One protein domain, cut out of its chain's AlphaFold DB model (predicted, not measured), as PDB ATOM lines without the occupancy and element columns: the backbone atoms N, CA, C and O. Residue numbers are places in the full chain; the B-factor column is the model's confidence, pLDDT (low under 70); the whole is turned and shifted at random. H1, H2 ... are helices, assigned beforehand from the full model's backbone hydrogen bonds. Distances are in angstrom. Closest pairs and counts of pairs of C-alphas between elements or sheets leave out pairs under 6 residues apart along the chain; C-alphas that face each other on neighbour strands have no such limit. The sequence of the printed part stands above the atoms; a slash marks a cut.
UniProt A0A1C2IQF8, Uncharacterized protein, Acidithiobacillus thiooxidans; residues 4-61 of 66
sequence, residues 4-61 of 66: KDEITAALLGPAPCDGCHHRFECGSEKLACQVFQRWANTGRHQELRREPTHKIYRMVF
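Overview. This is residues 4 to 61 of the 66 residues of an uncharacterized protein of Acidithiobacillus thiooxidans (UniProt A0A1C2IQF8). Two short helices, H3 and H4, lie side by side and run the same way, with a third, H2, near H4. A fourth helix, H1, lies away from them at one end of the model, where its residues 4 to 10 stick out. The printed part has 58 residues with four named helices, in the order H1, H2, H3, H4, and no named strand; its class is all helix. It is compact, with a radius of gyration of the C-alphas of 11.1 A and spans of 28 by 21 by 20 A.

Arrangement. H3, residues 34 to 42, touches H4, residues 54 to 60; their closest C-alphas, those of Gln 37 and Val 60, are 6.3 A apart. They run the same way at a shallow tilt of 10 degrees, with centres 10.9 A apart. H2, residues 23 to 29, touches no helix, but H2 and H4 are near each other, with 5 pairs of C-alphas within 10 A. H2 and H3 are apart. H1, residues 4 to 12, is apart from H2, H3 and H4, and its residues 4 to 10 stand free. Every O i to N i+4 pair is within hydrogen-bond range in H2, H3 and H4; in H1, 4 of 5 are.

Along the chain. H3 measures 12.0 A from first to last C-alpha, beginning at C-alpha 34 (132.267, 59.396, 374.705). H1 measures 13.0 A and begins at C-alpha 4 (131.577, 75.796, 394.296). H2 measures 10.2 A. H4 measures 10.0 A and ends at C-alpha 60 (133.826, 58.110, 384.688).

Size, cuts and confidence. The two C-alphas farthest apart, those of Lys 4 and Arg 49, are 29.8 A apart. The printed part has no cut. The link from H3 to H4 is long, with 11 residues; that from H1 to H2 is short, and that from H2 to H3 is tight. The mean pLDDT of the printed part is 83.9, and residues 4 to 13 are under 70.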
ATOM      1  N   LYS A   4     130.396  76.499 394.839       39.16
ATOM      2  CA  LYS A   4     131.577  75.796 394.296       39.16
ATOM      3  C   LYS A   4     131.313  75.185 392.912       39.16
ATOM      4  O   LYS A   4     132.211  75.165 392.072       39.16
ATOM      5  N   ASP A   5     130.084  74.734 392.675       53.06
ATOM      6  CA  ASP A   5     129.691  74.088 391.421       53.06
ATOM      7  C   ASP A   5     129.474  75.116 390.297       53.06
ATOM      8  O   ASP A   5     129.884  74.888 389.159       53.06
ATOM      9  N   GLU A   6     128.928  76.293 390.625       49.91
ATOM     10  CA  GLU A   6     128.659  77.369 389.657       49.91
ATOM     11  C   GLU A   6     129.941  78.008 389.101       49.91
ATOM     12  O   GLU A   6     130.040  78.250 387.898       49.91
ATOM     13  N   ILE A   7     130.962  78.220 389.942       52.53
ATOM     14  CA  ILE A   7     132.253  78.783 389.502       52.53
ATOM     15  C   ILE A   7     132.988  77.804 388.572       52.53
ATOM     16  O   ILE A   7     133.607  78.214 387.591       52.53
ATOM     17  N   THR A   8     132.889  76.502 388.848       53.47
ATOM     18  CA  THR A   8     133.536  75.461 388.039       53.47
ATOM     19  C   THR A   8     132.883  75.341 386.659       53.47
ATOM     20  O   THR A   8     133.587  75.231 385.657       53.47
ATOM     21  N   ALA A   9     131.552  75.437 386.581       52.75
ATOM     22  CA  ALA A   9     130.829  75.455 385.309       52.75
ATOM     23  C   ALA A   9     131.158  76.704 384.466       52.75
ATOM     24  O   ALA A   9     131.386  76.592 383.263       52.75
ATOM     25  N   ALA A  10     131.266  77.882 385.095       53.41
ATOM     26  CA  ALA A  10     131.617  79.126 384.403       53.41
ATOM     27  C   ALA A  10     133.037  79.108 383.796       53.41
ATOM     28  O   ALA A  10     133.272  79.737 382.766       53.41
ATOM     29  N   LEU A  11     133.974  78.368 384.400       57.69
ATOM     30  CA  LEU A  11     135.351  78.229 383.908       57.69
ATOM     31  C   LEU A  11     135.510  77.200 382.775       57.69
ATOM     32  O   LEU A  11     136.471  77.287 382.012       57.69
ATOM     33  N   LEU A  12     134.598  76.228 382.657       62.56
ATOM     34  CA  LEU A  12     134.709  75.105 381.712       62.56
ATOM     35  C   LEU A  12     133.898  75.293 380.416       62.56
ATOM     36  O   LEU A  12     133.991  74.460 379.512       62.56
ATOM     37  N   GLY A  13     133.137  76.388 380.299       64.69
ATOM     38  CA  GLY A  13     132.191  76.589 379.200       64.69
ATOM     39  C   GLY A  13     130.962  75.671 379.311       64.69
ATOM     40  O   GLY A  13     130.818  74.953 380.303       64.69
ATOM     41  N   PRO A  14     130.046  75.688 378.321       74.00
ATOM     42  CA  PRO A  14     128.845  74.856 378.362       74.00
ATOM     43  C   PRO A  14     129.218  73.374 378.466       74.00
ATOM     44  O   PRO A  14     130.081  72.875 377.732       74.00
ATOM     45  N   ALA A  15     128.566  72.661 379.380       82.69
ATOM     46  CA  ALA A  15     128.795  71.239 379.551       82.69
ATOM     47  C   ALA A  15     128.257  70.491 378.319       82.69
ATOM     48  O   ALA A  15     127.235  70.869 377.747       82.69
ATOM     49  N   PRO A  16     128.869  69.366 377.913       88.56
ATOM     50  CA  PRO A  16     128.437  68.631 376.722       88.56
ATOM     51  C   PRO A  16     126.998  68.109 376.806       88.56
ATOM     52  O   PRO A  16     126.378  67.808 375.782       88.56
ATOM     53  N   CYS A  17     126.474  67.968 378.021       90.44
ATOM     54  CA  CYS A  17     125.119  67.501 378.270       90.44
ATOM     55  C   CYS A  17     124.073  68.624 378.202       90.44
ATOM     56  O   CYS A  17     122.882  68.310 378.171       90.44
ATOM     57  N   ASP A  18     124.483  69.895 378.149       88.12
ATOM     58  CA  ASP A  18     123.562  71.023 378.016       88.12
ATOM     59  C   ASP A  18     122.874  70.955 376.646       88.12
ATOM     60  O   ASP A  18     123.521  70.880 375.603       88.12
ATOM     61  N   GLY A  19     121.540  70.870 376.648       85.38
ATOM     62  CA  GLY A  19     120.740  70.677 375.430       85.38
ATOM     63  C   GLY A  19     120.788  69.266 374.819       85.38
ATOM     64  O   GLY A  19     120.222  69.047 373.752       85.38
ATOM     65  N   CYS A  20     121.428  68.284 375.466       90.62
ATOM     66  CA  CYS A  20     121.458  66.907 374.967       90.62
ATOM     67  C   CYS A  20     120.122  66.185 375.215       90.62
ATOM     68  O   CYS A  20     119.702  66.054 376.365       90.62
ATOM     69  N   HIS A  21     119.512  65.614 374.173       93.69
ATOM     70  CA  HIS A  21     118.287  64.805 374.290       93.69
ATOM     71  C   HIS A  21     118.406  63.591 375.233       93.69
ATOM     72  O   HIS A  21     117.448  63.259 375.921       93.69
ATOM     73  N   HIS A  22     119.589  62.977 375.348       92.25
ATOM     74  CA  HIS A  22     119.820  61.825 376.227       92.25
ATOM     75  C   HIS A  22     120.043  62.215 377.695       92.25
ATOM     76  O   HIS A  22     120.219  61.332 378.531       92.25
ATOM     77  N   ARG A  23     120.115  63.516 378.034       91.31
ATOM     78  CA  ARG A  23     120.527  63.979 379.374       91.31
ATOM     79  C   ARG A  23     119.680  63.361 380.485       91.31
ATOM     80  O   ARG A  23     120.232  62.972 381.510       91.31
ATOM     81  N   PHE A  24     118.367  63.291 380.274       90.94
ATOM     82  CA  PHE A  24     117.435  62.727 381.246       90.94
ATOM     83  C   PHE A  24     117.702  61.231 381.466       90.94
ATOM     84  O   PHE A  24     118.014  60.831 382.584       90.94
ATOM     85  N   GLU A  25     117.689  60.445 380.388       93.38
ATOM     86  CA  GLU A  25     117.924  58.994 380.411       93.38
ATOM     87  C   GLU A  25     119.300  58.641 380.991       93.38
ATOM     88  O   GLU A  25     119.421  57.781 381.860       93.38
ATOM     89  N   CYS A  26     120.348  59.374 380.602       94.00
ATOM     90  CA  CYS A  26     121.695  59.165 381.130       94.00
ATOM     91  C   CYS A  26     121.770  59.349 382.649       94.00
ATOM     92  O   CYS A  26     122.486  58.604 383.324       94.00
ATOM     93  N   GLY A  27     121.033  60.328 383.183       89.56
ATOM     94  CA  GLY A  27     120.960  60.593 384.617       89.56
ATOM     95  C   GLY A  27     120.170  59.531 385.383       89.56
ATOM     96  O   GLY A  27     120.608  59.113 386.454       89.56
ATOM     97  N   SER A  28     119.038  59.070 384.840       92.44
ATOM     98  CA  SER A  28     118.197  58.058 385.495       92.44
ATOM     99  C   SER A  28     118.799  56.657 385.432       92.44
ATOM    100  O   SER A  28     118.778  55.931 386.425       92.44
ATOM    101  N   GLU A  29     119.371  56.281 384.291       93.69
ATOM    102  CA  GLU A  29     119.833  54.914 384.031       93.69
ATOM    103  C   GLU A  29     121.333  54.722 384.261       93.69
ATOM    104  O   GLU A  29     121.856  53.623 384.087       93.69
ATOM    105  N   LYS A  30     122.053  55.762 384.695       93.50
ATOM    106  CA  LYS A  30     123.512  55.714 384.881       93.50
ATOM    107  C   LYS A  30     124.220  55.322 383.574       93.50
ATOM    108  O   LYS A  30     124.958  54.329 383.509       93.50
ATOM    109  N   LEU A  31     123.983  56.114 382.528       95.38
ATOM    110  CA  LEU A  31     124.630  56.001 381.217       95.38
ATOM    111  C   LEU A  31     125.530  57.210 380.959       95.38
ATOM    112  O   LEU A  31     125.310  58.304 381.474       95.38
ATOM    113  N   ALA A  32     126.552  57.025 380.131       94.62
ATOM    114  CA  ALA A  32     127.377  58.120 379.638       94.62
ATOM    115  C   ALA A  32     127.862  57.832 378.216       94.62
ATOM    116  O   ALA A  32     127.960  56.676 377.811       94.62
ATOM    117  N   CYS A  33     128.191  58.879 377.462       95.50
ATOM    118  CA  CYS A  33     128.745  58.766 376.112       95.50
ATOM    119  C   CYS A  33     130.205  59.242 376.049       95.50
ATOM    120  O   CYS A  33     130.732  59.818 377.006       95.50
ATOM    121  N   GLN A  34     130.857  59.036 374.902       93.75
ATOM    122  CA  GLN A  34     132.267  59.396 374.705       93.75
ATOM    123  C   GLN A  34     132.518  60.905 374.815       93.75
ATOM    124  O   GLN A  34     133.561  61.308 375.327       93.75
ATOM    125  N   VAL A  35     131.556  61.742 374.402       93.06
ATOM    126  CA  VAL A  35     131.648  63.205 374.566       93.06
ATOM    127  C   VAL A  35     131.764  63.566 376.048       93.06
ATOM    128  O   VAL A  35     132.673  64.297 376.439       93.06
ATOM    129  N   PHE A  36     130.880  63.013 376.884       92.06
ATOM    130  CA  PHE A  36     130.902  63.261 378.325       92.06
ATOM    131  C   PHE A  36     132.176  62.715 378.973       92.06
ATOM    132  O   PHE A  36     132.808  63.425 379.747       92.06
ATOM    133  N   GLN A  37     132.603  61.502 378.613       91.75
ATOM    134  CA  GLN A  37     133.856  60.924 379.106       91.75
ATOM    135  C   GLN A  37     135.062  61.815 378.791       91.75
ATOM    136  O   GLN A  37     135.898  62.067 379.657       91.75
ATOM    137  N   ARG A  38     135.167  62.301 377.549       91.25
ATOM    138  CA  ARG A  38     136.277  63.156 377.127       91.25
ATOM    139  C   ARG A  38     136.271  64.480 377.878       91.25
ATOM    140  O   ARG A  38     137.327  64.899 378.353       91.25
ATOM    141  N   TRP A  39     135.103  65.100 378.012       90.06
ATOM    142  CA  TRP A  39     134.948  66.334 378.773       90.06
ATOM    143  C   TRP A  39     135.286  66.132 380.254       90.06
ATOM    144  O   TRP A  39     136.083  66.892 380.785       90.06
ATOM    145  N   ALA A  40     134.800  65.065 380.893       88.00
ATOM    146  CA  ALA A  40     135.116  64.755 382.289       88.00
ATOM    147  C   ALA A  40     136.626  64.552 382.518       88.00
ATOM    148  O   ALA A  40     137.164  64.986 383.530       88.00
ATOM    149  N   ASN A  41     137.322  63.949 381.548       87.31
ATOM    150  CA  ASN A  41     138.761  63.691 381.643       87.31
ATOM    151  C   ASN A  41     139.645  64.902 381.303       87.31
ATOM    152  O   ASN A  41     140.802  64.936 381.710       87.31
ATOM    153  N   THR A  42     139.166  65.846 380.487       86.19
ATOM    154  CA  THR A  42     140.031  66.889 379.889       86.19
ATOM    155  C   THR A  42     139.520  68.317 380.051       86.19
ATOM    156  O   THR A  42     140.236  69.256 379.711       86.19
ATOM    157  N   GLY A  43     138.281  68.495 380.505       85.06
ATOM    158  CA  GLY A  43     137.582  69.779 380.555       85.06
ATOM    159  C   GLY A  43     137.220  70.363 379.186       85.06
ATOM    160  O   GLY A  43     136.726  71.483 379.122       85.06
ATOM    161  N   ARG A  44     137.473  69.652 378.077       82.62
ATOM    162  CA  ARG A  44     137.261  70.164 376.713       82.62
ATOM    163  C   ARG A  44     136.105  69.458 376.020       82.62
ATOM    164  O   ARG A  44     136.002  68.231 376.055       82.62
ATOM    165  N   HIS A  45     135.261  70.236 375.346       80.50
ATOM    166  CA  HIS A  45     134.213  69.707 374.479       80.50
ATOM    167  C   HIS A  45     134.823  69.241 373.151       80.50
ATOM    168  O   HIS A  45     135.580  69.972 372.517       80.50
ATOM    169  N   GLN A  46     134.489  68.027 372.720       81.44
ATOM    170  CA  GLN A  46     134.927  67.472 371.443       81.44
ATOM    171  C   GLN A  46     133.751  66.775 370.768       81.44
ATOM    172  O   GLN A  46     132.947  66.122 371.434       81.44
ATOM    173  N   GLU A  47     133.652  66.906 369.449       83.38
ATOM    174  CA  GLU A  47     132.635  66.207 368.672       83.38
ATOM    175  C   GLU A  47     133.008  64.721 368.565       83.38
ATOM    176  O   GLU A  47     133.932  64.331 367.856       83.38
ATOM    177  N   LEU A  48     132.332  63.899 369.366       86.81
ATOM    178  CA  LEU A  48     132.453  62.442 369.409       86.81
ATOM    179  C   LEU A  48     131.051  61.830 369.368       86.81
ATOM    180  O   LEU A  48     130.041  62.528 369.496       86.81
ATOM    181  N   ARG A  49     130.973  60.502 369.242       88.00
ATOM    182  CA  ARG A  49     129.688  59.801 369.247       88.00
ATOM    183  C   ARG A  49     128.961  59.968 370.582       88.00
ATOM    184  O   ARG A  49     129.504  59.691 371.658       88.00
ATOM    185  N   ARG A  50     127.693  60.375 370.501       91.06
ATOM    186  CA  ARG A  50     126.753  60.438 371.627       91.06
ATOM    187  C   ARG A  50     125.951  59.139 371.731       91.06
ATOM    188  O   ARG A  50     124.735  59.167 371.642       91.06
ATOM    189  N   GLU A  51     126.652  58.021 371.908       94.94
ATOM    190  CA  GLU A  51     126.070  56.695 372.172       94.94
ATOM    191  C   GLU A  51     126.175  56.405 373.686       94.94
ATOM    192  O   GLU A  51     127.280  56.128 374.175       94.94
ATOM    193  N   PRO A  52     125.087  56.556 374.471       94.88
ATOM    194  CA  PRO A  52     125.116  56.326 375.912       94.88
ATOM    195  C   PRO A  52     125.313  54.846 376.248       94.88
ATOM    196  O   PRO A  52     124.651  53.975 375.698       94.88
ATOM    197  N   THR A  53     126.218  54.544 377.181       96.56
ATOM    198  CA  THR A  53     126.434  53.177 377.674       96.56
ATOM    199  C   THR A  53     126.751  53.161 379.168       96.56
ATOM    200  O   THR A  53     127.424  54.057 379.694       96.56
ATOM    201  N   HIS A  54     126.369  52.081 379.857       95.44
ATOM    202  CA  HIS A  54     126.778  51.847 381.249       95.44
ATOM    203  C   HIS A  54     128.288  51.620 381.388       95.44
ATOM    204  O   HIS A  54     128.869  51.861 382.446       95.44
ATOM    205  N   LYS A  55     128.948  51.105 380.338       94.69
ATOM    206  CA  LYS A  55     130.401  50.887 380.347       94.69
ATOM    207  C   LYS A  55     131.129  52.215 380.527       94.69
ATOM    208  O   LYS A  55     131.986  52.312 381.398       94.69
ATOM    209  N   ILE A  56     130.766  53.227 379.741       93.62
ATOM    210  CA  ILE A  56     131.388  54.549 379.838       93.62
ATOM    211  C   ILE A  56     131.057  55.213 381.170       93.62
ATOM    212  O   ILE A  56     131.958  55.762 381.800       93.62
ATOM    213  N   TYR A  57     129.819  55.087 381.648       93.56
ATOM    214  CA  TYR A  57     129.439  55.634 382.950       93.56
ATOM    215  C   TYR A  57     130.326  55.096 384.078       93.56
ATOM    216  O   TYR A  57     130.881  55.874 384.847       93.56
ATOM    217  N   ARG A  58     130.537  53.773 384.128       93.31
ATOM    218  CA  ARG A  58     131.400  53.126 385.133       93.31
ATOM    219  C   ARG A  58     132.868  53.548 385.052       93.31
ATOM    220  O   ARG A  58     133.555  53.490 386.062       93.31
ATOM    221  N   MET A  59     133.352  53.952 383.875       90.12
ATOM    222  CA  MET A  59     134.716  54.478 383.730       90.12
ATOM    223  C   MET A  59     134.853  55.890 384.307       90.12
ATOM    224  O   MET A  59     135.906  56.217 384.841       90.12
ATOM    225  N   VAL A  60     133.815  56.724 384.183       88.94
ATOM    226  CA  VAL A  60     133.826  58.110 384.688       88.94
ATOM    227  C   VAL A  60     133.493  58.169 386.179       88.94
ATOM    228  O   VAL A  60     134.090  58.949 386.914       88.94
ATOM    229  N   PHE A  61     132.567  57.326 386.630       87.38
ATOM    230  CA  PHE A  61     132.143  57.209 388.023       87.38
ATOM    231  C   PHE A  61     132.522  55.825 388.562       87.38
ATOM    232  O   PHE A  61     131.642  54.965 388.706       87.38
TER     233      PHE A  61